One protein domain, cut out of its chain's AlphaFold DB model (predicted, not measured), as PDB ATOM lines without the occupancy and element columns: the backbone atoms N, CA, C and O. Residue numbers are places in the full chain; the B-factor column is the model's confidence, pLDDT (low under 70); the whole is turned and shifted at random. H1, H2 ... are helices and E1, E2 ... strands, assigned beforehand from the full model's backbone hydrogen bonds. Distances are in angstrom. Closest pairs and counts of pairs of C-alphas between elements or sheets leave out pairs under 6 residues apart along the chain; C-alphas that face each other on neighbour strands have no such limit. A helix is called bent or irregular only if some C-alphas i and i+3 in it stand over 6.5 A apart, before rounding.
ATOM      1  N   ASP A  14     -43.834   2.650  14.050       96.44
ATOM      2  CA  ASP A  14     -44.287   2.086  12.769       96.44
ATOM      3  C   ASP A  14     -43.120   1.837  11.809       96.44
ATOM      4  O   ASP A  14     -43.094   0.835  11.101       96.44
ATOM      5  N   VAL A  15     -42.133   2.737  11.818       96.56
ATOM      6  CA  VAL A  15     -40.936   2.676  10.973       96.56
ATOM      7  C   VAL A  15     -39.715   3.001  11.817       96.56
ATOM      8  O   VAL A  15     -39.650   4.046  12.469       96.56
ATOM      9  N   TRP A  16     -38.718   2.123  11.790       96.00
ATOM     10  CA  TRP A  16     -37.416   2.423  12.373       96.00
ATOM     11  C   TRP A  16     -36.590   3.243  11.391       96.00
ATOM     12  O   TRP A  16     -36.515   2.896  10.220       96.00
ATOM     13  N   CYS A  17     -35.934   4.301  11.865       95.19
ATOM     14  CA  CYS A  17     -35.096   5.149  11.016       95.19
ATOM     15  C   CYS A  17     -33.689   5.370  11.611       95.19
ATOM     16  O   CYS A  17     -33.342   6.494  11.985       95.19
ATOM     17  N   PRO A  18     -32.889   4.305  11.826       92.81
ATOM     18  CA  PRO A  18     -31.522   4.447  12.316       92.81
ATOM     19  C   PRO A  18     -30.613   5.149  11.298       92.81
ATOM     20  O   PRO A  18     -30.824   5.095  10.089       92.81
ATOM     21  N   ASN A  19     -29.526   5.743  11.788       90.75
ATOM     22  CA  ASN A  19     -28.431   6.152  10.912       90.75
ATOM     23  C   ASN A  19     -27.684   4.927  10.346       90.75
ATOM     24  O   ASN A  19     -27.509   3.930  11.053       90.75
ATOM     25  N   MET A  20     -27.196   5.006   9.107       88.94
ATOM     26  CA  MET A  20     -26.479   3.952   8.374       88.94
ATOM     27  C   MET A  20     -25.232   3.467   9.114       88.94
ATOM     28  O   MET A  20     -24.827   2.320   8.944       88.94
ATOM     29  N   ARG A  21     -24.644   4.277  10.004       86.25
ATOM     30  CA  ARG A  21     -23.580   3.815  10.904       86.25
ATOM     31  C   ARG A  21     -24.063   2.717  11.849       86.25
ATOM     32  O   ARG A  21     -23.347   1.745  12.064       86.25
ATOM     33  N   LEU A  22     -25.256   2.871  12.428       90.69
ATOM     34  CA  LEU A  22     -25.859   1.815  13.242       90.69
ATOM     35  C   LEU A  22     -26.228   0.615  12.362       90.69
ATOM     36  O   LEU A  22     -25.995  -0.516  12.772       90.69
ATOM     37  N   VAL A  23     -26.723   0.861  11.143       93.25
ATOM     38  CA  VAL A  23     -27.038  -0.197  10.166       93.25
ATOM     39  C   VAL A  23     -25.805  -1.032   9.818       93.25
ATOM     40  O   VAL A  23     -25.857  -2.256   9.852       93.25
ATOM     41  N   SER A  24     -24.666  -0.383   9.580       90.81
ATOM     42  CA  SER A  24     -23.395  -1.040   9.249       90.81
ATOM     43  C   SER A  24     -22.875  -1.928  10.388       90.81
ATOM     44  O   SER A  24     -22.068  -2.823  10.151       90.81
ATOM     45  N   GLY A  25     -23.396  -1.760  11.611       92.12
ATOM     46  CA  GLY A  25     -23.202  -2.696  12.718       92.12
ATOM     47  C   GLY A  25     -23.673  -4.126  12.417       92.12
ATOM     48  O   GLY A  25     -23.194  -5.053  13.065       92.12
ATOM     49  N   LEU A  26     -24.532  -4.341  11.409       93.56
ATOM     50  CA  LEU A  26     -24.914  -5.678  10.930       93.56
ATOM     51  C   LEU A  26     -23.705  -6.498  10.463       93.56
ATOM     52  O   LEU A  26     -23.682  -7.708  10.669       93.56
ATOM     53  N   LEU A  27     -22.673  -5.851   9.909       92.50
ATOM     54  CA  LEU A  27     -21.429  -6.523   9.503       92.50
ATOM     55  C   LEU A  27     -20.636  -7.072  10.699       92.50
ATOM     56  O   LEU A  27     -19.816  -7.970  10.537       92.50
ATOM     57  N   ALA A  28     -20.884  -6.535  11.895       94.12
ATOM     58  CA  ALA A  28     -20.223  -6.908  13.140       94.12
ATOM     59  C   ALA A  28     -21.176  -7.598  14.137       94.12
ATOM     60  O   ALA A  28     -20.841  -7.693  15.317       94.12
ATOM     61  N   ALA A  29     -22.353  -8.051  13.681       93.81
ATOM     62  CA  ALA A  29     -23.394  -8.653  14.522       93.81
ATOM     63  C   ALA A  29     -23.781  -7.779  15.737       93.81
ATOM     64  O   ALA A  29     -23.956  -8.265  16.856       93.81
ATOM     65  N   ASP A  30     -23.886  -6.457  15.539       93.88
ATOM     66  CA  ASP A  30     -24.281  -5.539  16.606       93.88
ATOM     67  C   ASP A  30     -25.732  -5.826  17.047       93.88
ATOM     68  O   ASP A  30     -26.675  -5.641  16.264       93.88
ATOM     69  N   PRO A  31     -25.957  -6.222  18.317       91.56
ATOM     70  CA  PRO A  31     -27.269  -6.667  18.783       91.56
ATOM     71  C   PRO A  31     -28.339  -5.569  18.722       91.56
ATOM     72  O   PRO A  31     -29.534  -5.871  18.726       91.56
ATOM     73  N   ARG A  32     -27.942  -4.289  18.674       90.62
ATOM     74  CA  ARG A  32     -28.875  -3.156  18.615       90.62
ATOM     75  C   ARG A  32     -29.598  -3.108  17.274       90.62
ATOM     76  O   ARG A  32     -30.822  -3.018  17.248       90.62
ATOM     77  N   ILE A  33     -28.850  -3.177  16.173       93.88
ATOM     78  CA  ILE A  33     -29.439  -3.160  14.833       93.88
ATOM     79  C   ILE A  33     -30.072  -4.504  14.490       93.88
ATOM     80  O   ILE A  33     -31.161  -4.515  13.922       93.88
ATOM     81  N   GLU A  34     -29.483  -5.632  14.904       93.88
ATOM     82  CA  GLU A  34     -30.108  -6.938  14.683       93.88
ATOM     83  C   GLU A  34     -31.520  -6.999  15.259       93.88
ATOM     84  O   GLU A  34     -32.420  -7.550  14.632       93.88
ATOM     85  N   ARG A  35     -31.729  -6.421  16.445       91.31
ATOM     86  CA  ARG A  35     -33.053  -6.364  17.059       91.31
ATOM     87  C   ARG A  35     -34.025  -5.501  16.258       91.31
ATOM     88  O   ARG A  35     -35.168  -5.908  16.088       91.31
ATOM     89  N   ILE A  36     -33.579  -4.345  15.766       94.44
ATOM     90  CA  ILE A  36     -34.395  -3.474  14.906       94.44
ATOM     91  C   ILE A  36     -34.847  -4.245  13.661       94.44
ATOM     92  O   ILE A  36     -36.042  -4.288  13.382       94.44
ATOM     93  N   ILE A  37     -33.928  -4.934  12.980       94.81
ATOM     94  CA  ILE A  37     -34.241  -5.762  11.805       94.81
ATOM     95  C   ILE A  37     -35.189  -6.916  12.174       94.81
ATOM     96  O   ILE A  37     -36.186  -7.154  11.498       94.81
ATOM     97  N   LYS A  38     -34.933  -7.605  13.293       93.25
ATOM     98  CA  LYS A  38     -35.760  -8.722  13.783       93.25
ATOM     99  C   LYS A  38     -37.138  -8.292  14.302       93.25
ATOM    100  O   LYS A  38     -37.972  -9.164  14.527       93.25
ATOM    101  N   SER A  39     -37.403  -6.992  14.471       92.81
ATOM    102  CA  SER A  39     -38.733  -6.499  14.862       92.81
ATOM    103  C   SER A  39     -39.803  -6.763  13.795       92.81
ATOM    104  O   SER A  39     -40.994  -6.714  14.100       92.81
ATOM    105  N   GLY A  40     -39.393  -7.043  12.548       93.12
ATOM    106  CA  GLY A  40     -40.295  -7.291  11.418       93.12
ATOM    107  C   GLY A  40     -41.025  -6.042  10.917       93.12
ATOM    108  O   GLY A  40     -41.902  -6.149  10.065       93.12
ATOM    109  N   LYS A  41     -40.684  -4.866  11.454       95.62
ATOM    110  CA  LYS A  41     -41.225  -3.573  11.034       95.62
ATOM    111  C   LYS A  41     -40.372  -2.971   9.921       95.62
ATOM    112  O   LYS A  41     -39.177  -3.264   9.888       95.62
ATOM    113  N   PRO A  42     -40.939  -2.090   9.078       97.69
ATOM    114  CA  PRO A  42     -40.156  -1.365   8.093       97.69
ATOM    115  C   PRO A  42     -38.968  -0.633   8.723       97.69
ATOM    116  O   PRO A  42     -39.106   0.028   9.761       97.69
ATOM    117  N   VAL A  43     -37.805  -0.728   8.085       97.69
ATOM    118  CA  VAL A  43     -36.578  -0.057   8.524       97.69
ATOM    119  C   VAL A  43     -36.034   0.791   7.389       97.69
ATOM    120  O   VAL A  43     -35.716   0.287   6.318       97.69
ATOM    121  N   TRP A  44     -35.925   2.093   7.615       97.12
ATOM    122  CA  TRP A  44     -35.316   3.048   6.696       97.12
ATOM    123  C   TRP A  44     -33.979   3.523   7.263       97.12
ATOM    124  O   TRP A  44     -33.775   3.511   8.473       97.12
ATOM    125  N   SER A  45     -33.054   3.968   6.420       92.88
ATOM    126  CA  SER A  45     -31.848   4.654   6.901       92.88
ATOM    127  C   SER A  45     -32.005   6.166   6.839       92.88
ATOM    128  O   SER A  45     -32.470   6.688   5.828       92.88
ATOM    129  N   TYR A  46     -31.525   6.881   7.853       89.44
ATOM    130  CA  TYR A  46     -31.412   8.340   7.833       89.44
ATOM    131  C   TYR A  46     -29.952   8.803   7.842       89.44
ATOM    132  O   TYR A  46     -29.220   8.536   8.797       89.44
ATOM    133  N   GLU A  47     -29.564   9.589   6.832       84.69
ATOM    134  CA  GLU A  47     -28.215  10.153   6.735       84.69
ATOM    135  C   GLU A  47     -28.156  11.672   6.881       84.69
ATOM    136  O   GLU A  47     -28.944  12.418   6.298       84.69
ATOM    137  N   CYS A  48     -27.151  12.122   7.633       80.94
ATOM    138  CA  CYS A  48     -26.806  13.528   7.825       80.94
ATOM    139  C   CYS A  48     -25.294  13.674   7.986       80.94
ATOM    140  O   CYS A  48     -24.776  14.091   9.022       80.94
ATOM    141  N   VAL A  49     -24.578  13.244   6.959       81.06
ATOM    142  CA  VAL A  49     -23.127  13.330   6.919       81.06
ATOM    143  C   VAL A  49     -22.666  14.793   6.793       81.06
ATOM    144  O   VAL A  49     -23.241  15.552   6.017       81.06
ATOM    145  N   SER A  50     -21.640  15.211   7.538       79.06
ATOM    146  CA  SER A  50     -21.042  16.549   7.396       79.06
ATOM    147  C   SER A  50     -20.356  16.744   6.044       79.06
ATOM    148  O   SER A  50     -19.917  15.784   5.415       79.06
ATOM    149  N   GLN A  51     -20.233  17.996   5.610       80.25
ATOM    150  CA  GLN A  51     -19.652  18.403   4.334       80.25
ATOM    151  C   GLN A  51     -20.332  17.726   3.133       80.25
ATOM    152  O   GLN A  51     -19.688  17.284   2.179       80.25
ATOM    153  N   THR A  52     -21.666  17.627   3.164       82.94
ATOM    154  CA  THR A  52     -22.432  16.899   2.140       82.94
ATOM    155  C   THR A  52     -22.252  17.455   0.725       82.94
ATOM    156  O   THR A  52     -22.543  16.730  -0.228       82.94
ATOM    157  N   LYS A  53     -21.804  18.707   0.553       83.19
ATOM    158  CA  LYS A  53     -21.503  19.286  -0.769       83.19
ATOM    159  C   LYS A  53     -20.121  18.901  -1.294       83.19
ATOM    160  O   LYS A  53     -19.906  18.971  -2.500       83.19
ATOM    161  N   SER A  54     -19.227  18.438  -0.425       84.75
ATOM    162  CA  SER A  54     -17.944  17.844  -0.813       84.75
ATOM    163  C   SER A  54     -18.033  16.365  -1.176       84.75
ATOM    164  O   SER A  54     -17.059  15.793  -1.670       84.75
ATOM    165  N   LEU A  55     -19.195  15.745  -0.964       88.12
ATOM    166  CA  LEU A  55     -19.436  14.358  -1.322       88.12
ATOM    167  C   LEU A  55     -19.985  14.230  -2.738       88.12
ATOM    168  O   LEU A  55     -20.853  14.977  -3.186       88.12
ATOM    169  N   SER A  56     -19.508  13.202  -3.421       92.12
ATOM    170  CA  SER A  56     -20.007  12.773  -4.713       92.12
ATOM    171  C   SER A  56     -21.501  12.435  -4.651       92.12
ATOM    172  O   SER A  56     -21.882  11.522  -3.908       92.12
ATOM    173  N   PRO A  57     -22.339  13.043  -5.513       94.56
ATOM    174  CA  PRO A  57     -23.733  12.643  -5.665       94.56
ATOM    175  C   PRO A  57     -23.894  11.150  -5.979       94.56
ATOM    176  O   PRO A  57     -24.838  10.519  -5.516       94.56
ATOM    177  N   LEU A  58     -22.951  10.546  -6.707       96.19
ATOM    178  CA  LEU A  58     -23.017   9.125  -7.056       96.19
ATOM    179  C   LEU A  58     -22.617   8.202  -5.901       96.19
ATOM    180  O   LEU A  58     -23.250   7.164  -5.714       96.19
ATOM    181  N   ARG A  59     -21.588   8.567  -5.125       93.81
ATOM    182  CA  ARG A  59     -21.092   7.730  -4.013       93.81
ATOM    183  C   ARG A  59     -21.882   7.915  -2.725       93.81
ATOM    184  O   ARG A  59     -21.864   7.027  -1.887       93.81
ATOM    185  N   TYR A  60     -22.559   9.050  -2.562       93.62
ATOM    186  CA  TYR A  60     -23.362   9.341  -1.381       93.62
ATOM    187  C   TYR A  60     -24.859   9.273  -1.686       93.62
ATOM    188  O   TYR A  60     -25.547   8.392  -1.182       93.62
ATOM    189  N   ASN A  61     -25.375  10.154  -2.548       95.19
ATOM    190  CA  ASN A  61     -26.819  10.299  -2.748       95.19
ATOM    191  C   ASN A  61     -27.456   9.124  -3.506       95.19
ATOM    192  O   ASN A  61     -28.416   8.541  -3.003       95.19
ATOM    193  N   ARG A  62     -26.918   8.745  -4.674       97.06
ATOM    194  CA  ARG A  62     -27.409   7.594  -5.457       97.06
ATOM    195  C   ARG A  62     -27.165   6.278  -4.731       97.06
ATOM    196  O   ARG A  62     -28.077   5.463  -4.601       97.06
ATOM    197  N   ALA A  63     -25.948   6.092  -4.218       96.56
ATOM    198  CA  ALA A  63     -25.561   4.865  -3.530       96.56
ATOM    199  C   ALA A  63     -26.350   4.611  -2.238       96.56
ATOM    200  O   ALA A  63     -26.436   3.463  -1.817       96.56
ATOM    201  N   ASN A  64     -26.950   5.630  -1.608       95.38
ATOM    202  CA  ASN A  64     -27.696   5.442  -0.361       95.38
ATOM    203  C   ASN A  64     -28.815   4.394  -0.507       95.38
ATOM    204  O   ASN A  64     -28.953   3.515   0.339       95.38
ATOM    205  N   ALA A  65     -29.558   4.427  -1.619       97.31
ATOM    206  CA  ALA A  65     -30.605   3.444  -1.901       97.31
ATOM    207  C   ALA A  65     -30.032   2.025  -2.085       97.31
ATOM    208  O   ALA A  65     -30.569   1.053  -1.556       97.31
ATOM    209  N   TRP A  66     -28.890   1.912  -2.770       97.88
ATOM    210  CA  TRP A  66     -28.172   0.649  -2.951       97.88
ATOM    211  C   TRP A  66     -27.642   0.083  -1.631       97.88
ATOM    212  O   TRP A  66     -27.802  -1.109  -1.375       97.88
ATOM    213  N   ARG A  67     -27.073   0.924  -0.757       95.88
ATOM    214  CA  ARG A  67     -26.631   0.526   0.589       95.88
ATOM    215  C   ARG A  67     -27.804   0.064   1.444       95.88
ATOM    216  O   ARG A  67     -27.716  -0.984   2.076       95.88
ATOM    217  N   ALA A  68     -28.911   0.804   1.429       96.44
ATOM    218  CA  ALA A  68     -30.134   0.406   2.116       96.44
ATOM    219  C   ALA A  68     -30.581  -0.992   1.655       96.44
ATOM    220  O   ALA A  68     -30.776  -1.879   2.483       96.44
ATOM    221  N   LYS A  69     -30.611  -1.241   0.340       97.56
ATOM    222  CA  LYS A  69     -30.942  -2.559  -0.216       97.56
ATOM    223  C   LYS A  69     -29.938  -3.649   0.165       97.56
ATOM    224  O   LYS A  69     -30.365  -4.758   0.479       97.56
ATOM    225  N   PHE A  70     -28.638  -3.351   0.162       97.19
ATOM    226  CA  PHE A  70     -27.580  -4.281   0.578       97.19
ATOM    227  C   PHE A  70     -27.788  -4.766   2.021       97.19
ATOM    228  O   PHE A  70     -27.663  -5.957   2.295       97.19
ATOM    229  N   PHE A  71     -28.175  -3.865   2.927       95.94
ATOM    230  CA  PHE A  71     -28.473  -4.194   4.325       95.94
ATOM    231  C   PHE A  71     -29.891  -4.734   4.566       95.94
ATOM    232  O   PHE A  71     -30.240  -5.027   5.708       95.94
ATOM    233  N   GLY A  72     -30.705  -4.884   3.519       95.88
ATOM    234  CA  GLY A  72     -32.079  -5.376   3.634       95.88
ATOM    235  C   GLY A  72     -33.059  -4.367   4.235       95.88
ATOM    236  O   GLY A  72     -34.031  -4.776   4.860       95.88
ATOM    237  N   LEU A  73     -32.800  -3.067   4.075       97.25
ATOM    238  CA  LEU A  73     -33.699  -1.991   4.491       97.25
ATOM    239  C   LEU A  73     -34.790  -1.720   3.443       97.25
ATOM    240  O   LEU A  73     -34.619  -2.000   2.254       97.25
ATOM    241  N   ASP A  74     -35.876  -1.091   3.885       96.75
ATOM    242  CA  ASP A  74     -37.059  -0.775   3.077       96.75
ATOM    243  C   ASP A  74     -37.021   0.624   2.449       96.75
ATOM    244  O   ASP A  74     -37.841   0.939   1.587       96.75
ATOM    245  N   GLY A  75     -36.096   1.489   2.876       95.69
ATOM    246  CA  GLY A  75     -36.050   2.857   2.371       95.69
ATOM    247  C   GLY A  75     -34.905   3.714   2.890       95.69
ATOM    248  O   GLY A  75     -34.096   3.305   3.725       95.69
ATOM    249  N   ILE A  76     -34.864   4.943   2.376       95.69
ATOM    250  CA  ILE A  76     -33.926   5.993   2.773       95.69
ATOM    251  C   ILE A  76     -34.695   7.263   3.135       95.69
ATOM    252  O   ILE A  76     -35.711   7.585   2.523       95.69
ATOM    253  N   GLY A  77     -34.199   7.990   4.129       92.25
ATOM    254  CA  GLY A  77     -34.778   9.224   4.635       92.25
ATOM    255  C   GLY A  77     -33.782  10.376   4.626       92.25
ATOM    256  O   GLY A  77     -32.575  10.195   4.800       92.25
ATOM    257  N   PHE A  78     -34.322  11.582   4.473       90.56
ATOM    258  CA  PHE A  78     -33.593  12.843   4.544       90.56
ATOM    259  C   PHE A  78     -34.279  13.751   5.558       90.56
ATOM    260  O   PHE A  78     -35.502  13.724   5.684       90.56
ATOM    261  N   TRP A  79     -33.506  14.573   6.270       87.75
ATOM    262  CA  TRP A  79     -34.086  15.480   7.269       87.75
ATOM    263  C   TRP A  79     -34.846  16.634   6.611       87.75
ATOM    264  O   TRP A  79     -35.814  17.140   7.170       87.75
ATOM    265  N   THR A  80     -34.404  17.056   5.424       90.56
ATOM    266  CA  THR A  80     -34.991  18.176   4.700       90.56
ATOM    267  C   THR A  80     -34.963  17.928   3.200       90.56
ATOM    268  O   THR A  80     -33.955  17.512   2.632       90.56
ATOM    269  N   HIS A  81     -36.095  18.196   2.556       92.38
ATOM    270  CA  HIS A  81     -36.202  18.224   1.102       92.38
ATOM    271  C   HIS A  81     -35.850  19.617   0.560       92.38
ATOM    272  O   HIS A  81     -35.040  19.737  -0.356       92.38
ATOM    273  N   SER A  82     -36.421  20.671   1.155       91.88
ATOM    274  CA  SER A  82     -36.340  22.048   0.641       91.88
ATOM    275  C   SER A  82     -36.311  23.137   1.722       91.88
ATOM    276  O   SER A  82     -36.388  24.323   1.405       91.88
ATOM    277  N   THR A  83     -36.225  22.768   3.000       87.81
ATOM    278  CA  THR A  83     -36.319  23.709   4.126       87.81
ATOM    279  C   THR A  83     -34.935  24.067   4.653       87.81
ATOM    280  O   THR A  83     -34.160  23.179   5.012       87.81
ATOM    281  N   GLN A  84     -34.646  25.367   4.741       83.12
ATOM    282  CA  GLN A  84     -33.418  25.920   5.319       83.12
ATOM    283  C   GLN A  84     -33.660  27.346   5.852       83.12
ATOM    284  O   GLN A  84     -34.527  28.044   5.325       83.12
ATOM    285  N   PRO A  85     -32.931  27.797   6.892       83.00
ATOM    286  CA  PRO A  85     -33.202  29.072   7.567       83.00
ATOM    287  C   PRO A  85     -32.602  30.305   6.864       83.00
ATOM    288  O   PRO A  85     -32.683  31.411   7.393       83.00
ATOM    289  N   PHE A  86     -31.976  30.135   5.699       82.75
ATOM    290  CA  PHE A  86     -31.289  31.190   4.947       82.75
ATOM    291  C   PHE A  86     -31.632  31.122   3.455       82.75
ATOM    292  O   PHE A  86     -32.167  30.125   2.976       82.75
ATOM    293  N   ASN A  87     -31.313  32.179   2.699       84.62
ATOM    294  CA  ASN A  87     -31.491  32.173   1.249       84.62
ATOM    295  C   ASN A  87     -30.326  31.423   0.573       84.62
ATOM    296  O   ASN A  87     -29.215  31.955   0.542       84.62
ATOM    297  N   PRO A  88     -30.554  30.234  -0.010       82.19
ATOM    298  CA  PRO A  88     -29.477  29.404  -0.552       82.19
ATOM    299  C   PRO A  88     -28.723  30.032  -1.730       82.19
ATOM    300  O   PRO A  88     -27.610  29.602  -2.018       82.19
ATOM    301  N   TRP A  89     -29.306  31.027  -2.403       84.88
ATOM    302  CA  TRP A  89     -28.718  31.666  -3.583       84.88
ATOM    303  C   TRP A  89     -27.723  32.779  -3.249       84.88
ATOM    304  O   TRP A  89     -26.888  33.117  -4.082       84.88
ATOM    305  N   PHE A  90     -27.816  33.361  -2.049       74.00
ATOM    306  CA  PHE A  90     -27.057  34.560  -1.669       74.00
ATOM    307  C   PHE A  90     -26.223  34.386  -0.396       74.00
ATOM    308  O   PHE A  90     -25.540  35.323   0.018       74.00
ATOM    309  N   THR A  91     -26.251  33.212   0.238       63.81
ATOM    310  CA  THR A  91     -25.377  32.942   1.383       63.81
ATOM    311  C   THR A  91     -23.917  32.886   0.916       63.81
ATOM    312  O   THR A  91     -23.631  32.157  -0.038       63.81
ATOM    313  N   PRO A  92     -22.982  33.611   1.569       56.78
ATOM    314  CA  PRO A  92     -21.559  33.503   1.273       56.78
ATOM    315  C   PRO A  92     -21.146  32.032   1.292       56.78
ATOM    316  O   PRO A  92     -21.352  31.330   2.284       56.78
ATOM    317  N   MET A  93     -20.641  31.572   0.148       55.94
ATOM    318  CA  MET A  93     -20.146  30.220  -0.087       55.94
ATOM    319  C   MET A  93     -19.262  29.794   1.085       55.94
ATOM    320  O   MET A  93     -18.258  30.458   1.313       55.94
ATOM    321  N   ASN A  94     -19.706  28.776   1.839       55.69
ATOM    322  CA  ASN A  94     -18.924  27.876   2.714       55.69
ATOM    323  C   ASN A  94     -19.802  27.033   3.669       55.69
ATOM    324  O   ASN A  94     -19.273  26.277   4.477       55.69
ATOM    325  N   LEU A  95     -21.142  27.085   3.583       64.44
ATOM    326  CA  LEU A  95     -21.991  26.095   4.263       64.44
ATOM    327  C   LEU A  95     -21.973  24.771   3.490       64.44
ATOM    328  O   LEU A  95     -22.862  24.474   2.687       64.44
ATOM    329  N   ASN A  96     -20.923  23.991   3.721       72.19
ATOM    330  CA  ASN A  96     -20.794  22.626   3.223       72.19
ATOM    331  C   ASN A  96     -21.842  21.687   3.873       72.19
ATOM    332  O   ASN A  96     -22.286  20.718   3.259       72.19
ATOM    333  N   ASP A  97     -22.331  22.055   5.064       78.12
ATOM    334  CA  ASP A  97     -23.408  21.394   5.826       78.12
ATOM    335  C   ASP A  97     -24.820  21.900   5.465       78.12
ATOM    336  O   ASP A  97     -25.709  22.029   6.306       78.12
ATOM    337  N   GLU A  98     -25.046  22.226   4.193       83.88
ATOM    338  CA  GLU A  98     -26.376  22.544   3.670       83.88
ATOM    339  C   GLU A  98     -26.995  21.288   3.040       83.88
ATOM    340  O   GLU A  98     -26.431  20.692   2.119       83.88
ATOM    341  N   TYR A  99     -28.168  20.885   3.532       87.12
ATOM    342  CA  TYR A  99     -28.764  19.572   3.259       87.12
ATOM    343  C   TYR A  99     -30.020  19.596   2.380       87.12
ATOM    344  O   TYR A  99     -30.536  18.524   2.067       87.12
ATOM    345  N   ALA A 100     -30.533  20.765   1.982       91.25
ATOM    346  CA  ALA A 100     -31.681  20.831   1.088       91.25
ATOM    347  C   ALA A 100     -31.310  20.254  -0.280       91.25
ATOM    348  O   ALA A 100     -30.280  20.555  -0.890       91.25
ATOM    349  N   LEU A 101     -32.165  19.367  -0.768       93.75
ATOM    350  CA  LEU A 101     -31.971  18.679  -2.038       93.75
ATOM    351  C   LEU A 101     -32.617  19.461  -3.185       93.75
ATOM    352  O   LEU A 101     -32.153  19.369  -4.323       93.75
ATOM    353  N   VAL A 102     -33.632  20.266  -2.877       95.38
ATOM    354  CA  VAL A 102     -34.378  21.088  -3.826       95.38
ATOM    355  C   VAL A 102     -34.400  22.537  -3.349       95.38
ATOM    356  O   VAL A 102     -34.694  22.825  -2.189       95.38
ATOM    357  N   TYR A 103     -34.082  23.449  -4.260       93.44
ATOM    358  CA  TYR A 103     -33.932  24.875  -3.998       93.44
ATOM    359  C   TYR A 103     -35.152  25.681  -4.486       93.44
ATOM    360  O   TYR A 103     -35.858  25.240  -5.399       93.44
ATOM    361  N   PRO A 104     -35.424  26.863  -3.902       92.19
ATOM    362  CA  PRO A 104     -36.522  27.725  -4.333       92.19
ATOM    363  C   PRO A 104     -36.213  28.416  -5.671       92.19
ATOM    364  O   PRO A 104     -35.107  28.899  -5.868       92.19
ATOM    365  N   GLY A 105     -37.195  28.545  -6.556       91.44
ATOM    366  CA  GLY A 105     -37.114  29.288  -7.820       91.44
ATOM    367  C   GLY A 105     -38.521  29.636  -8.312       91.44
ATOM    368  O   GLY A 105     -39.476  29.470  -7.554       91.44
ATOM    369  N   GLU A 106     -38.679  30.072  -9.567       94.62
ATOM    370  CA  GLU A 106     -40.021  30.205 -10.180       94.62
ATOM    371  C   GLU A 106     -40.801  28.876 -10.127       94.62
ATOM    372  O   GLU A 106     -42.011  28.855  -9.918       94.62
ATOM    373  N   ALA A 107     -40.071  27.765 -10.229       94.56
ATOM    374  CA  ALA A 107     -40.485  26.417  -9.860       94.56
ATOM    375  C   ALA A 107     -39.402  25.783  -8.956       94.56
ATOM    376  O   ALA A 107     -38.283  26.309  -8.900       94.56
ATOM    377  N   PRO A 108     -39.685  24.670  -8.249       94.62
ATOM    378  CA  PRO A 108     -38.666  23.963  -7.473       94.62
ATOM    379  C   PRO A 108     -37.468  23.565  -8.345       94.62
ATOM    380  O   PRO A 108     -37.638  22.923  -9.381       94.62
ATOM    381  N   VAL A 109     -36.256  23.932  -7.922       96.31
ATOM    382  CA  VAL A 109     -35.016  23.680  -8.669       96.31
ATOM    383  C   VAL A 109     -34.301  22.467  -8.070       96.31
ATOM    384  O   VAL A 109     -33.770  22.567  -6.957       96.31
ATOM    385  N   PRO A 110     -34.272  21.309  -8.754       96.12
ATOM    386  CA  PRO A 110     -33.596  20.130  -8.236       96.12
ATOM    387  C   PRO A 110     -32.079  20.321  -8.256       96.12
ATOM    388  O   PRO A 110     -31.506  20.865  -9.200       96.12
ATOM    389  N   SER A 111     -31.404  19.853  -7.207       94.75
ATOM    390  CA  SER A 111     -29.945  19.761  -7.207       94.75
ATOM    391  C   SER A 111     -29.468  18.490  -7.909       94.75
ATOM    392  O   SER A 111     -30.186  17.494  -7.972       94.75
ATOM    393  N   VAL A 112     -28.198  18.462  -8.321       94.75
ATOM    394  CA  VAL A 112     -27.548  17.228  -8.805       94.75
ATOM    395  C   VAL A 112     -27.619  16.108  -7.752       94.75
ATOM    396  O   VAL A 112     -27.750  14.938  -8.097       94.75
ATOM    397  N   ARG A 113     -27.594  16.456  -6.456       94.56
ATOM    398  CA  ARG A 113     -27.775  15.494  -5.356       94.56
ATOM    399  C   ARG A 113     -29.172  14.880  -5.378       94.56
ATOM    400  O   ARG A 113     -29.292  13.677  -5.188       94.56
ATOM    401  N   TRP A 114     -30.211  15.682  -5.624       96.62
ATOM    402  CA  TRP A 114     -31.585  15.188  -5.729       96.62
ATOM    403  C   TRP A 114     -31.781  14.280  -6.936       96.62
ATOM    404  O   TRP A 114     -32.355  13.206  -6.796       96.62
ATOM    405  N   GLU A 115     -31.248  14.658  -8.097       98.06
ATOM    406  CA  GLU A 115     -31.311  13.805  -9.288       98.06
ATOM    407  C   GLU A 115     -30.568  12.479  -9.071       98.06
ATOM    408  O   GLU A 115     -31.069  11.425  -9.449       98.06
ATOM    409  N   ALA A 116     -29.444  12.490  -8.349       97.56
ATOM    410  CA  ALA A 116     -28.763  11.262  -7.946       97.56
ATOM    411  C   ALA A 116     -29.604  10.390  -6.990       97.56
ATOM    412  O   ALA A 116     -29.616   9.169  -7.141       97.56
ATOM    413  N   VAL A 117     -30.338  10.989  -6.038       97.50
ATOM    414  CA  VAL A 117     -31.307  10.250  -5.201       97.50
ATOM    415  C   VAL A 117     -32.389   9.611  -6.070       97.50
ATOM    416  O   VAL A 117     -32.677   8.428  -5.895       97.50
ATOM    417  N   ARG A 118     -32.968  10.365  -7.012       97.94
ATOM    418  CA  ARG A 118     -34.001   9.861  -7.930       97.94
ATOM    419  C   ARG A 118     -33.498   8.671  -8.742       97.94
ATOM    420  O   ARG A 118     -34.156   7.636  -8.750       97.94
ATOM    421  N   ASP A 119     -32.309   8.787  -9.324       98.38
ATOM    422  CA  ASP A 119     -31.641   7.698 -10.043       98.38
ATOM    423  C   ASP A 119     -31.476   6.447  -9.159       98.38
ATOM    424  O   ASP A 119     -31.738   5.330  -9.599       98.38
ATOM    425  N   GLY A 120     -31.080   6.622  -7.894       98.12
ATOM    426  CA  GLY A 120     -30.944   5.515  -6.943       98.12
ATOM    427  C   GLY A 120     -32.279   4.836  -6.622       98.12
ATOM    428  O   GLY A 120     -32.335   3.615  -6.501       98.12
ATOM    429  N   VAL A 121     -33.370   5.599  -6.523       97.69
ATOM    430  CA  VAL A 121     -34.725   5.050  -6.330       97.69
ATOM    431  C   VAL A 121     -35.195   4.287  -7.573       97.69
ATOM    432  O   VAL A 121     -35.747   3.192  -7.448       97.69
ATOM    433  N   GLU A 122     -34.942   4.812  -8.772       98.38
ATOM    434  CA  GLU A 122     -35.243   4.122 -10.033       98.38
ATOM    435  C   GLU A 122     -34.446   2.819 -10.180       98.38
ATOM    436  O   GLU A 122     -34.992   1.804 -10.617       98.38
ATOM    437  N   ASP A 123     -33.177   2.815  -9.761       98.56
ATOM    438  CA  ASP A 123     -32.355   1.606  -9.716       98.56
ATOM    439  C   ASP A 123     -32.989   0.531  -8.812       98.56
ATOM    440  O   ASP A 123     -33.044  -0.645  -9.185       98.56
ATOM    441  N   MET A 124     -33.521   0.920  -7.645       97.94
ATOM    442  CA  MET A 124     -34.204  -0.014  -6.740       97.94
ATOM    443  C   MET A 124     -35.499  -0.560  -7.341       97.94
ATOM    444  O   MET A 124     -35.797  -1.743  -7.160       97.94
ATOM    445  N   ALA A 125     -36.245   0.258  -8.087       97.56
ATOM    446  CA  ALA A 125     -37.432  -0.200  -8.804       97.56
ATOM    447  C   ALA A 125     -37.070  -1.246  -9.875       97.56
ATOM    448  O   ALA A 125     -37.715  -2.291  -9.960       97.56
ATOM    449  N   ALA A 126     -35.998  -1.017 -10.640       97.94
ATOM    450  CA  ALA A 126     -35.505  -1.980 -11.626       97.94
ATOM    451  C   ALA A 126     -35.054  -3.300 -10.975       97.94
ATOM    452  O   ALA A 126     -35.399  -4.382 -11.453       97.94
ATOM    453  N   LEU A 127     -34.333  -3.229  -9.851       97.75
ATOM    454  CA  LEU A 127     -33.957  -4.415  -9.076       97.75
ATOM    455  C   LEU A 127     -35.178  -5.174  -8.550       97.75
ATOM    456  O   LEU A 127     -35.189  -6.403  -8.603       97.75
ATOM    457  N   ALA A 128     -36.196  -4.471  -8.053       96.50
ATOM    458  CA  ALA A 128     -37.415  -5.094  -7.545       96.50
ATOM    459  C   ALA A 128     -38.156  -5.876  -8.643       96.50
ATOM    460  O   ALA A 128     -38.599  -7.000  -8.399       96.50
ATOM    461  N   LEU A 129     -38.228  -5.329  -9.862       96.50
ATOM    462  CA  LEU A 129     -38.810  -6.023 -11.017       96.50
ATOM    463  C   LEU A 129     -38.040  -7.307 -11.355       96.50
ATOM    464  O   LEU A 129     -38.647  -8.374 -11.468       96.50
ATOM    465  N   LEU A 130     -36.707  -7.236 -11.434       97.44
ATOM    466  CA  LEU A 130     -35.871  -8.412 -11.693       97.44
ATOM    467  C   LEU A 130     -36.028  -9.476 -10.595       97.44
ATOM    468  O   LEU A 130     -36.128 -10.669 -10.880       97.44
ATOM    469  N   GLN A 131     -36.071  -9.057  -9.328       96.06
ATOM    470  CA  GLN A 131     -36.271  -9.960  -8.191       96.06
ATOM    471  C   GLN A 131     -37.628 -10.666  -8.255       96.06
ATOM    472  O   GLN A 131     -37.693 -11.878  -8.042       96.06
ATOM    473  N   GLN A 132     -38.689  -9.950  -8.631       95.19
ATOM    474  CA  GLN A 132     -40.010 -10.540  -8.826       95.19
ATOM    475  C   GLN A 132     -40.008 -11.592  -9.947       95.19
ATOM    476  O   GLN A 132     -40.619 -12.653  -9.810       95.19
ATOM    477  N   GLN A 133     -39.311 -11.333 -11.054       94.88
ATOM    478  CA  GLN A 133     -39.184 -12.297 -12.150       94.88
ATOM    479  C   GLN A 133     -38.364 -13.528 -11.740       94.88
ATOM    480  O   GLN A 133     -38.778 -14.657 -12.006       94.88
ATOM    481  N   ILE A 134     -37.258 -13.331 -11.011       95.12
ATOM    482  CA  ILE A 134     -36.477 -14.417 -10.400       95.12
ATOM    483  C   ILE A 134     -37.376 -15.309  -9.541       95.12
ATOM    484  O   ILE A 134     -37.270 -16.531  -9.617       95.12
ATOM    485  N   GLU A 135     -38.250 -14.722  -8.721       93.56
ATOM    486  CA  GLU A 135     -39.180 -15.452  -7.855       93.56
ATOM    487  C   GLU A 135     -40.217 -16.256  -8.641       93.56
ATOM    488  O   GLU A 135     -40.420 -17.435  -8.342       93.56
ATOM    489  N   ARG A 136     -40.816 -15.661  -9.678       90.56
ATOM    490  CA  ARG A 136     -41.784 -16.340 -10.556       90.56
ATOM    491  C   ARG A 136     -41.161 -17.526 -11.296       90.56
ATOM    492  O   ARG A 136     -41.798 -18.569 -11.417       90.56
ATOM    493  N   GLY A 137     -39.913 -17.391 -11.742       87.69
ATOM    494  CA  GLY A 137     -39.210 -18.421 -12.507       87.69
ATOM    495  C   GLY A 137     -38.643 -19.582 -11.679       87.69
ATOM    496  O   GLY A 137     -38.195 -20.567 -12.263       87.69
ATOM    497  N   ARG A 138     -38.647 -19.530 -10.333       82.19
ATOM    498  CA  ARG A 138     -37.939 -20.525  -9.482       82.19
ATOM    499  C   ARG A 138     -38.348 -21.979  -9.730       82.19
ATOM    500  O   ARG A 138     -37.531 -22.877  -9.533       82.19
ATOM    501  N   ASN A 139     -39.587 -22.205 -10.160       80.44
ATOM    502  CA  ASN A 139     -40.131 -23.540 -10.416       80.44
ATOM    503  C   ASN A 139     -39.992 -23.982 -11.884       80.44
ATOM    504  O   ASN A 139     -40.358 -25.105 -12.227       80.44
ATOM    505  N   THR A 140     -39.443 -23.126 -12.745       84.06
ATOM    506  CA  THR A 140     -39.310 -23.366 -14.181       84.06
ATOM    507  C   THR A 140     -37.914 -23.894 -14.499       84.06
ATOM    508  O   THR A 140     -36.934 -23.151 -14.555       84.06
ATOM    509  N   SER A 141     -37.808 -25.203 -14.744       80.56
ATOM    510  CA  SER A 141     -36.525 -25.876 -15.003       80.56
ATOM    511  C   SER A 141     -35.732 -25.278 -16.174       80.56
ATOM    512  O   SER A 141     -34.504 -25.272 -16.117       80.56
ATOM    513  N   SER A 142     -36.404 -24.753 -17.206       86.44
ATOM    514  CA  SER A 142     -35.763 -24.169 -18.396       86.44
ATOM    515  C   SER A 142     -35.072 -22.827 -18.140       86.44
ATOM    516  O   SER A 142     -34.159 -22.475 -18.879       86.44
ATOM    517  N   GLN A 143     -35.448 -22.096 -17.086       90.75
ATOM    518  CA  GLN A 143     -34.877 -20.785 -16.747       90.75
ATOM    519  C   GLN A 143     -33.831 -20.863 -15.620       90.75
ATOM    520  O   GLN A 143     -33.292 -19.840 -15.203       90.75
ATOM    521  N   ARG A 144     -33.508 -22.065 -15.119       92.69
ATOM    522  CA  ARG A 144     -32.657 -22.257 -13.930       92.69
ATOM    523  C   ARG A 144     -31.307 -21.536 -14.026       92.69
ATOM    524  O   ARG A 144     -30.899 -20.894 -13.060       92.69
ATOM    525  N   ASP A 145     -30.618 -21.639 -15.158       94.56
ATOM    526  CA  ASP A 145     -29.294 -21.026 -15.324       94.56
ATOM    527  C   ASP A 145     -29.383 -19.504 -15.472       94.56
ATOM    528  O   ASP A 145     -28.561 -18.775 -14.911       94.56
ATOM    529  N   LEU A 146     -30.429 -19.012 -16.140       95.38
ATOM    530  CA  LEU A 146     -30.700 -17.582 -16.263       95.38
ATOM    531  C   LEU A 146     -31.030 -16.952 -14.903       95.38
ATOM    532  O   LEU A 146     -30.508 -15.891 -14.573       95.38
ATOM    533  N   ILE A 147     -31.819 -17.641 -14.073       96.62
ATOM    534  CA  ILE A 147     -32.135 -17.218 -12.704       96.62
ATOM    535  C   ILE A 147     -30.874 -17.156 -11.844       96.62
ATOM    536  O   ILE A 147     -30.657 -16.159 -11.158       96.62
ATOM    537  N   LYS A 148     -30.014 -18.183 -11.905       96.25
ATOM    538  CA  LYS A 148     -28.729 -18.175 -11.187       96.25
ATOM    539  C   LYS A 148     -27.858 -16.996 -11.616       96.25
ATOM    540  O   LYS A 148     -27.316 -16.298 -10.765       96.25
ATOM    541  N   ARG A 149     -27.758 -16.739 -12.925       97.19
ATOM    542  CA  ARG A 149     -27.028 -15.581 -13.461       97.19
ATOM    543  C   ARG A 149     -27.621 -14.267 -12.955       97.19
ATOM    544  O   ARG A 149     -26.868 -13.377 -12.574       97.19
ATOM    545  N   ALA A 150     -28.944 -14.144 -12.927       97.69
ATOM    546  CA  ALA A 150     -29.608 -12.935 -12.461       97.69
ATOM    547  C   ALA A 150     -29.382 -12.677 -10.966       97.69
ATOM    548  O   ALA A 150     -29.060 -11.555 -10.580       97.69
ATOM    549  N   GLN A 151     -29.467 -13.719 -10.136       97.69
ATOM    550  CA  GLN A 151     -29.129 -13.641  -8.712       97.69
ATOM    551  C   GLN A 151     -27.682 -13.191  -8.499       97.69
ATOM    552  O   GLN A 151     -27.424 -12.329  -7.659       97.69
ATOM    553  N   GLU A 152     -26.752 -13.730  -9.287       98.19
ATOM    554  CA  GLU A 152     -25.341 -13.365  -9.200       98.19
ATOM    555  C   GLU A 152     -25.087 -11.914  -9.624       98.19
ATOM    556  O   GLU A 152     -24.379 -11.190  -8.930       98.19
ATOM    557  N   VAL A 153     -25.720 -11.443 -10.704       98.25
ATOM    558  CA  VAL A 153     -25.619 -10.037 -11.131       98.25
ATOM    559  C   VAL A 153     -26.155  -9.088 -10.063       98.25
ATOM    560  O   VAL A 153     -25.515  -8.077  -9.784       98.25
ATOM    561  N   VAL A 154     -27.292  -9.411  -9.435       98.12
ATOM    562  CA  VAL A 154     -27.840  -8.609  -8.330       98.12
ATOM    563  C   VAL A 154     -26.862  -8.574  -7.155       98.12
ATOM    564  O   VAL A 154     -26.591  -7.501  -6.621       98.12
ATOM    565  N   ARG A 155     -26.300  -9.727  -6.773       98.12
ATOM    566  CA  ARG A 155     -25.328  -9.824  -5.677       98.12
ATOM    567  C   ARG A 155     -24.086  -8.977  -5.949       98.12
ATOM    568  O   ARG A 155     -23.694  -8.203  -5.083       98.12
ATOM    569  N   ILE A 156     -23.496  -9.103  -7.138       98.38
ATOM    570  CA  ILE A 156     -22.313  -8.330  -7.541       98.38
ATOM    571  C   ILE A 156     -22.635  -6.837  -7.548       98.38
ATOM    572  O   ILE A 156     -21.902  -6.068  -6.949       98.38
ATOM    573  N   ALA A 157     -23.754  -6.421  -8.149       98.31
ATOM    574  CA  ALA A 157     -24.124  -5.007  -8.212       98.31
ATOM    575  C   ALA A 157     -24.296  -4.375  -6.821       98.31
ATOM    576  O   ALA A 157     -23.864  -3.247  -6.594       98.31
ATOM    577  N   LEU A 158     -24.901  -5.105  -5.877       98.06
ATOM    578  CA  LEU A 158     -25.049  -4.636  -4.500       98.06
ATOM    579  C   LEU A 158     -23.694  -4.482  -3.796       98.06
ATOM    580  O   LEU A 158     -23.501  -3.494  -3.095       98.06
ATOM    581  N   VAL A 159     -22.765  -5.425  -3.988       97.38
ATOM    582  CA  VAL A 159     -21.413  -5.357  -3.407       97.38
ATOM    583  C   VAL A 159     -20.599  -4.226  -4.039       97.38
ATOM    584  O   VAL A 159     -20.095  -3.378  -3.309       97.38
ATOM    585  N   ASP A 160     -20.550  -4.154  -5.371       97.75
ATOM    586  CA  ASP A 160     -19.794  -3.149  -6.127       97.75
ATOM    587  C   ASP A 160     -20.186  -1.719  -5.698       97.75
ATOM    588  O   ASP A 160     -19.325  -0.873  -5.442       97.75
ATOM    589  N   VAL A 161     -21.490  -1.431  -5.570       97.31
ATOM    590  CA  VAL A 161     -21.967  -0.100  -5.150       97.31
ATOM    591  C   VAL A 161     -21.752   0.147  -3.649       97.31
ATOM    592  O   VAL A 161     -21.495   1.286  -3.241       97.31
ATOM    593  N   MET A 162     -21.828  -0.894  -2.811       94.56
ATOM    594  CA  MET A 162     -21.501  -0.789  -1.384       94.56
ATOM    595  C   MET A 162     -20.035  -0.368  -1.205       94.56
ATOM    596  O   MET A 162     -19.778   0.670  -0.597       94.56
ATOM    597  N   GLU A 163     -19.098  -1.068  -1.843       93.62
ATOM    598  CA  GLU A 163     -17.664  -0.758  -1.776       93.62
ATOM    599  C   GLU A 163     -17.346   0.632  -2.352       93.62
ATOM    600  O   GLU A 163     -16.622   1.421  -1.740       93.62
ATOM    601  N   LEU A 164     -17.953   0.996  -3.488       93.56
ATOM    602  CA  LEU A 164     -17.805   2.323  -4.101       93.56
ATOM    603  C   LEU A 164     -18.231   3.472  -3.169       93.56
ATOM    604  O   LEU A 164     -17.708   4.588  -3.269       93.56
ATOM    605  N   SER A 165     -19.194   3.222  -2.285       92.12
ATOM    606  CA  SER A 165     -19.767   4.243  -1.406       92.12
ATOM    607  C   SER A 165     -19.111   4.330  -0.030       92.12
ATOM    608  O   SER A 165     -19.310   5.331   0.656       92.12
ATOM    609  N   ASP A 166     -18.287   3.361   0.370       89.12
ATOM    610  CA  ASP A 166     -17.775   3.266   1.740       89.12
ATOM    611  C   ASP A 166     -17.051   4.526   2.218       89.12
ATOM    612  O   ASP A 166     -17.371   5.041   3.291       89.12
ATOM    613  N   ALA A 167     -16.161   5.098   1.404       83.81
ATOM    614  CA  ALA A 167     -15.443   6.320   1.776       83.81
ATOM    615  C   ALA A 167     -16.400   7.482   2.111       83.81
ATOM    616  O   ALA A 167     -16.190   8.199   3.089       83.81
ATOM    617  N   ALA A 168     -17.495   7.639   1.359       86.31
ATOM    618  CA  ALA A 168     -18.463   8.713   1.589       86.31
ATOM    619  C   ALA A 168     -19.248   8.541   2.906       86.31
ATOM    620  O   ALA A 168     -19.619   9.534   3.533       86.31
ATOM    621  N   PHE A 169     -19.485   7.299   3.340       83.50
ATOM    622  CA  PHE A 169     -20.255   6.988   4.551       83.50
ATOM    623  C   PHE A 169     -19.382   6.795   5.804       83.50
ATOM    624  O   PHE A 169     -19.870   6.995   6.917       83.50
ATOM    625  N   ILE A 170     -18.110   6.417   5.651       76.75
ATOM    626  CA  ILE A 170     -17.194   6.119   6.764       76.75
ATOM    627  C   ILE A 170     -16.333   7.328   7.124       76.75
ATOM    628  O   ILE A 170     -16.237   7.689   8.298       76.75
ATOM    629  N   GLU A 171     -15.696   7.947   6.133       64.62
ATOM    630  CA  GLU A 171     -14.604   8.892   6.384       64.62
ATOM    631  C   GLU A 171     -15.108  10.295   6.751       64.62
ATOM    632  O   GLU A 171     -14.389  11.083   7.358       64.62
ATOM    633  N   SER A 172     -16.367  10.604   6.440       58.62
ATOM    634  CA  SER A 172     -16.972  11.937   6.531       58.62
ATOM    635  C   SER A 172     -16.938  12.626   7.909       58.62
ATOM    636  O   SER A 172     -17.074  13.848   7.984       58.62
ATOM    637  N   ARG A 173     -16.704  11.877   8.998       53.28
ATOM    638  CA  ARG A 173     -16.511  12.421  10.356       53.28
ATOM    639  C   ARG A 173     -15.102  12.957  10.620       53.28
ATOM    640  O   ARG A 173     -14.976  13.910  11.386       53.28
ATOM    641  N   ASP A 174     -14.072  12.387   9.997       49.34
ATOM    642  CA  ASP A 174     -12.678  12.792  10.228       49.34
ATOM    643  C   ASP A 174     -12.312  14.053   9.421       49.34
ATOM    644  O   ASP A 174     -11.425  14.816   9.811       49.34
ATOM    645  N   TYR A 175     -13.072  14.361   8.362       51.19
ATOM    646  CA  TYR A 175     -12.925  15.596   7.575       51.19
ATOM    647  C   TYR A 175     -13.228  16.872   8.365       51.19
ATOM    648  O   TYR A 175     -12.680  17.927   8.048       51.19
ATOM    649  N   LEU A 176     -14.025  16.785   9.439       49.41
ATOM    650  CA  LEU A 176     -14.245  17.912  10.353       49.41
ATOM    651  C   LEU A 176     -12.943  18.382  11.030       49.41
ATOM    652  O   LEU A 176     -12.896  19.509  11.514       49.41
ATOM    653  N   GLN A 177     -11.893  17.551  11.067       53.66
ATOM    654  CA  GLN A 177     -10.610  17.896  11.688       53.66
ATOM    655  C   GLN A 177      -9.525  18.358  10.699       53.66
ATOM    656  O   GLN A 177      -8.552  18.962  11.142       53.66
ATOM    657  N   GLN A 178      -9.656  18.105   9.387       53.09
ATOM    658  CA  GLN A 178      -8.577  18.338   8.402       53.09
ATOM    659  C   GLN A 178      -8.887  19.364   7.295       53.09
ATOM    660  O   GLN A 178      -8.069  19.555   6.396       53.09
ATOM    661  N   GLY A 179     -10.007  20.083   7.379       59.84
ATOM    662  CA  GLY A 179     -10.438  21.004   6.324       59.84
ATOM    663  C   GLY A 179     -11.094  20.278   5.143       59.84
ATOM    664  O   GLY A 179     -11.128  19.048   5.086       59.84
ATOM    665  N   ASP A 180     -11.661  21.048   4.217       59.28
ATOM    666  CA  ASP A 180     -12.529  20.513   3.166       59.28
ATOM    667  C   ASP A 180     -11.735  19.692   2.134       59.28
ATOM    668  O   ASP A 180     -10.955  20.232   1.343       59.28
ATOM    669  N   ARG A 181     -11.957  18.372   2.100       67.81
ATOM    670  CA  ARG A 181     -11.454  17.474   1.045       67.81
ATOM    671  C   ARG A 181     -12.629  16.873   0.280       67.81
ATOM    672  O   ARG A 181     -13.536  16.280   0.849       67.81
ATOM    673  N   MET A 182     -12.588  17.019  -1.042       76.69
ATOM    674  CA  MET A 182     -13.609  16.495  -1.950       76.69
ATOM    675  C   MET A 182     -13.490  14.970  -2.077       76.69
ATOM    676  O   MET A 182     -12.473  14.469  -2.559       76.69
ATOM    677  N   ILE A 183     -14.548  14.235  -1.725       79.06
ATOM    678  CA  ILE A 183     -14.709  12.822  -2.098       79.06
ATOM    679  C   ILE A 183     -15.571  12.793  -3.354       79.06
ATOM    680  O   ILE A 183     -16.799  12.741  -3.279       79.06
ATOM    681  N   TRP A 184     -14.939  12.860  -4.523       87.12
ATOM    682  CA  TRP A 184     -15.659  12.909  -5.794       87.12
ATOM    683  C   TRP A 184     -15.767  11.543  -6.477       87.12
ATOM    684  O   TRP A 184     -15.041  10.609  -6.141       87.12
ATOM    685  N   HIS A 185     -16.706  11.419  -7.420       87.62
ATOM    686  CA  HIS A 185     -16.770  10.239  -8.276       87.62
ATOM    687  C   HIS A 185     -15.772  10.334  -9.427       87.62
ATOM    688  O   HIS A 185     -15.413  11.422  -9.877       87.62
ATOM    689  N   SER A 186     -15.363   9.174  -9.923       91.75
ATOM    690  CA  SER A 186     -14.569   9.032 -11.141       91.75
ATOM    691  C   SER A 186     -15.459   8.712 -12.355       91.75
ATOM    692  O   SER A 186     -16.601   8.284 -12.173       91.75
ATOM    693  N   PRO A 187     -14.966   8.850 -13.600       94.31
ATOM    694  CA  PRO A 187     -15.668   8.325 -14.774       94.31
ATOM    695  C   PRO A 187     -15.994   6.825 -14.668       94.31
ATOM    696  O   PRO A 187     -17.080   6.410 -15.061       94.31
ATOM    697  N   ALA A 188     -15.114   6.032 -14.046       94.12
ATOM    698  CA  ALA A 188     -15.345   4.603 -13.829       94.12
ATOM    699  C   ALA A 188     -16.560   4.333 -12.922       94.12
ATOM    700  O   ALA A 188     -17.254   3.336 -13.099       94.12
ATOM    701  N   ASP A 189     -16.874   5.241 -11.995       93.81
ATOM    702  CA  ASP A 189     -18.063   5.129 -11.146       93.81
ATOM    703  C   ASP A 189     -19.350   5.279 -11.973       93.81
ATOM    704  O   ASP A 189     -20.349   4.612 -11.709       93.81
ATOM    705  N   VAL A 190     -19.333   6.145 -12.992       94.44
ATOM    706  CA  VAL A 190     -20.463   6.332 -13.917       94.44
ATOM    707  C   VAL A 190     -20.663   5.070 -14.753       94.44
ATOM    708  O   VAL A 190     -21.780   4.557 -14.851       94.44
ATOM    709  N   GLU A 191     -19.574   4.543 -15.317       96.94
ATOM    710  CA  GLU A 191     -19.577   3.308 -16.106       96.94
ATOM    711  C   GLU A 191     -20.053   2.106 -15.280       96.94
ATOM    712  O   GLU A 191     -20.803   1.267 -15.781       96.94
ATOM    713  N   LEU A 192     -19.690   2.046 -13.995       97.56
ATOM    714  CA  LEU A 192     -20.134   1.008 -13.069       97.56
ATOM    715  C   LEU A 192     -21.664   0.976 -12.956       97.56
ATOM    716  O   LEU A 192     -22.265  -0.079 -13.173       97.56
ATOM    717  N   TYR A 193     -22.305   2.121 -12.697       97.75
ATOM    718  CA  TYR A 193     -23.771   2.197 -12.639       97.75
ATOM    719  C   TYR A 193     -24.418   1.823 -13.977       97.75
ATOM    720  O   TYR A 193     -25.383   1.057 -14.001       97.75
ATOM    721  N   GLN A 194     -23.882   2.321 -15.095       97.56
ATOM    722  CA  GLN A 194     -24.403   2.011 -16.431       97.56
ATOM    723  C   GLN A 194     -24.343   0.511 -16.732       97.56
ATOM    724  O   GLN A 194     -25.343  -0.075 -17.149       97.56
ATOM    725  N   ARG A 195     -23.204  -0.126 -16.447       98.25
ATOM    726  CA  ARG A 195     -22.990  -1.568 -16.619       98.25
ATOM    727  C   ARG A 195     -24.001  -2.385 -15.813       98.25
ATOM    728  O   ARG A 195     -24.604  -3.307 -16.362       98.25
ATOM    729  N   HIS A 196     -24.224  -2.049 -14.539       98.25
ATOM    730  CA  HIS A 196     -25.203  -2.767 -13.718       98.25
ATOM    731  C   HIS A 196     -26.637  -2.550 -14.200       98.25
ATOM    732  O   HIS A 196     -27.361  -3.533 -14.356       98.25
ATOM    733  N   ARG A 197     -27.044  -1.307 -14.508       97.69
ATOM    734  CA  ARG A 197     -28.383  -1.027 -15.063       97.69
ATOM    735  C   ARG A 197     -28.624  -1.807 -16.353       97.69
ATOM    736  O   ARG A 197     -29.682  -2.411 -16.505       97.69
ATOM    737  N   GLN A 198     -27.645  -1.833 -17.260       98.19
ATOM    738  CA  GLN A 198     -27.750  -2.569 -18.516       98.19
ATOM    739  C   GLN A 198     -27.923  -4.072 -18.275       98.19
ATOM    740  O   GLN A 198     -28.832  -4.674 -18.847       98.19
ATOM    741  N   ALA A 199     -27.102  -4.666 -17.405       98.31
ATOM    742  CA  ALA A 199     -27.195  -6.087 -17.080       98.31
ATOM    743  C   ALA A 199     -28.546  -6.443 -16.436       98.31
ATOM    744  O   ALA A 199     -29.177  -7.423 -16.831       98.31
ATOM    745  N   ILE A 200     -29.024  -5.623 -15.493       98.12
ATOM    746  CA  ILE A 200     -30.332  -5.791 -14.843       98.12
ATOM    747  C   ILE A 200     -31.456  -5.713 -15.881       98.12
ATOM    748  O   ILE A 200     -32.323  -6.584 -15.912       98.12
ATOM    749  N   ALA A 201     -31.432  -4.716 -16.768       97.31
ATOM    750  CA  ALA A 201     -32.455  -4.533 -17.796       97.31
ATOM    751  C   ALA A 201     -32.445  -5.640 -18.865       97.31
ATOM    752  O   ALA A 201     -33.492  -6.003 -19.401       97.31
ATOM    753  N   GLU A 202     -31.275  -6.172 -19.221       97.62
ATOM    754  CA  GLU A 202     -31.156  -7.309 -20.139       97.62
ATOM    755  C   GLU A 202     -31.744  -8.583 -19.523       97.62
ATOM    756  O   GLU A 202     -32.601  -9.220 -20.135       97.62
ATOM    757  N   LEU A 203     -31.340  -8.914 -18.296       97.44
ATOM    758  CA  LEU A 203     -31.844 -10.087 -17.582       97.44
ATOM    759  C   LEU A 203     -33.345  -9.992 -17.319       97.44
ATOM    760  O   LEU A 203     -34.048 -10.991 -17.465       97.44
ATOM    761  N   SER A 204     -33.839  -8.793 -17.001       95.62
ATOM    762  CA  SER A 204     -35.268  -8.587 -16.767       95.62
ATOM    763  C   SER A 204     -36.094  -8.882 -18.019       95.62
ATOM    764  O   SER A 204     -37.169  -9.461 -17.941       95.62
ATOM    765  N   ARG A 205     -35.579  -8.535 -19.205       94.56
ATOM    766  CA  ARG A 205     -36.238  -8.865 -20.478       94.56
ATOM    767  C   ARG A 205     -36.163 -10.353 -20.802       94.56
ATOM    768  O   ARG A 205     -37.127 -10.910 -21.304       94.56
ATOM    769  N   GLN A 206     -35.033 -11.003 -20.521       94.00
ATOM    770  CA  GLN A 206     -34.866 -12.433 -20.800       94.00
ATOM    771  C   GLN A 206     -35.742 -13.318 -19.902       94.00
ATOM    772  O   GLN A 206     -36.154 -14.381 -20.343       94.00
ATOM    773  N   LEU A 207     -36.018 -12.896 -18.662       92.19
ATOM    774  CA  LEU A 207     -36.867 -13.637 -17.721       92.19
ATOM    775  C   LEU A 207     -38.371 -13.379 -17.898       92.19
ATOM    776  O   LEU A 207     -39.175 -14.091 -17.299       92.19
ATOM    777  N   ASP A 208     -38.754 -12.374 -18.687       84.88
ATOM    778  CA  ASP A 208     -40.159 -12.080 -19.002       84.88
ATOM    779  C   ASP A 208     -40.734 -13.001 -20.099       84.88
ATOM    780  O   ASP A 208     -41.947 -13.030 -20.314       84.88
ATOM    781  N   HIS A 209     -39.866 -13.762 -20.778       66.44
ATOM    782  CA  HIS A 209     -40.179 -14.707 -21.856       66.44
ATOM    783  C   HIS A 209     -39.951 -16.165 -21.424       66.44
ATOM    784  O   HIS A 209     -40.719 -17.027 -21.906       66.44
TER     785      HIS A 209
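Overview. This is residues 14 to 209 of the 209 residues of the protein "DUF4091 domain-containing protein" of bacterium ADurb.Bin478 (UniProt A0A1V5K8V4). A tiny sheet of two parallel strands, E1 and E2, packs on H3, and H3 in turn packs on H4 and H5 of a bundle of three long helices, H4, H5 and H7, that makes most of the long axis. H1 and H2 form a small side lobe next to E1, and a long link, residues 78 to 111, loops at one end of the long axis. The printed part has 196 residues, with seven named helices and two named strands in the order H1 H2 E1 H3 E2 H4 H5 H6 H7, and is mostly helix. It is compact, with a radius of gyration of the C-alphas of 18.6 A, and has an elongated outline spanning 63 by 41 by 32 A.

Along the chain. Look first at E1, residues 44 to 46, and E2, residues 75 to 77. Between them in the chain is H3, residues 57 to 70, 18.4 A long. Find C-alpha 112 at (-27.548, 17.228, -8.805); from there H4 runs 37.7 A to residue 137. H5, residues 141 to 173, spans 50.1 A; it is irregular, with C-alphas 142 and 145 7.8 A apart, and has a kink of 34 degrees near residue 165. H6 is residues 175 to 178. H7, residues 187 to 207, runs 30.7 A to C-alpha 207 at (-36.867, -13.637, -17.721). Back near the start, H1 is residues 20 to 28, from C-alpha 20 at (-26.479, 3.952, 8.374), and H2 is residues 31 to 38.

Arrangement. Start at E1 and E2, parallel at 26 degrees, where N 45 and O 75 are 3.0 A apart and N 77 and O 45 are 2.8 A apart, within hydrogen-bond range. E1, H3 and E2 form a strand-helix-strand unit, two parallel neighbour strands with a helix between, and its crossover is right-handed. The closest C-alphas of H3 and E2 are those of Ala 65 and Ile 76, 6.3 A. H3 touches residues 112 to 124 of H4, closest at the C-alphas of Arg 62 and Gly 120, 4.4 A, at a shallow tilt of 28 degrees. H3 also touches residues 158 to 169 of H5, closest at the C-alphas of Arg 59 and Ser 165, 4.6 A, at a steep tilt of 52 degrees. H4, H5 and H7 are an up and down bundle, each running against the one before it. H4 and H5, a helical hairpin, touch closest at the C-alphas of Ile 134 and Ile 147, 5.7 A. H7 touches H4, closest at the C-alphas of Leu 130 and Ser 204, 5.1 A. H7 touches H5, closest at the C-alphas of Ala 157 and His 196, 6.0 A. H1 and H2 touch about perpendicular at 80 degrees, with the C-alphas of Val 23 and Ile 33 closest at 6.0 A. H6 touches no helix. In H2, H4 and H7 every O i to N i+4 pair is within hydrogen-bond range; H3 has 6 of 10, H5 23 of 29, and H1 1 of 5, beside 5 of 6 O i to N i+3 pairs, while H6 is too short for an i+4 pair.

Size, cuts and confidence. The C-alphas farthest apart are those of Pro 92 and Ser 141, 63.4 A. The printed part has no cut, and the link from E2 to H4, 34 residues, is long. Look for pLDDT under 70 at residues 91 to 95, residues 171 to 181 and residue 209; the mean of the printed part is 89.6.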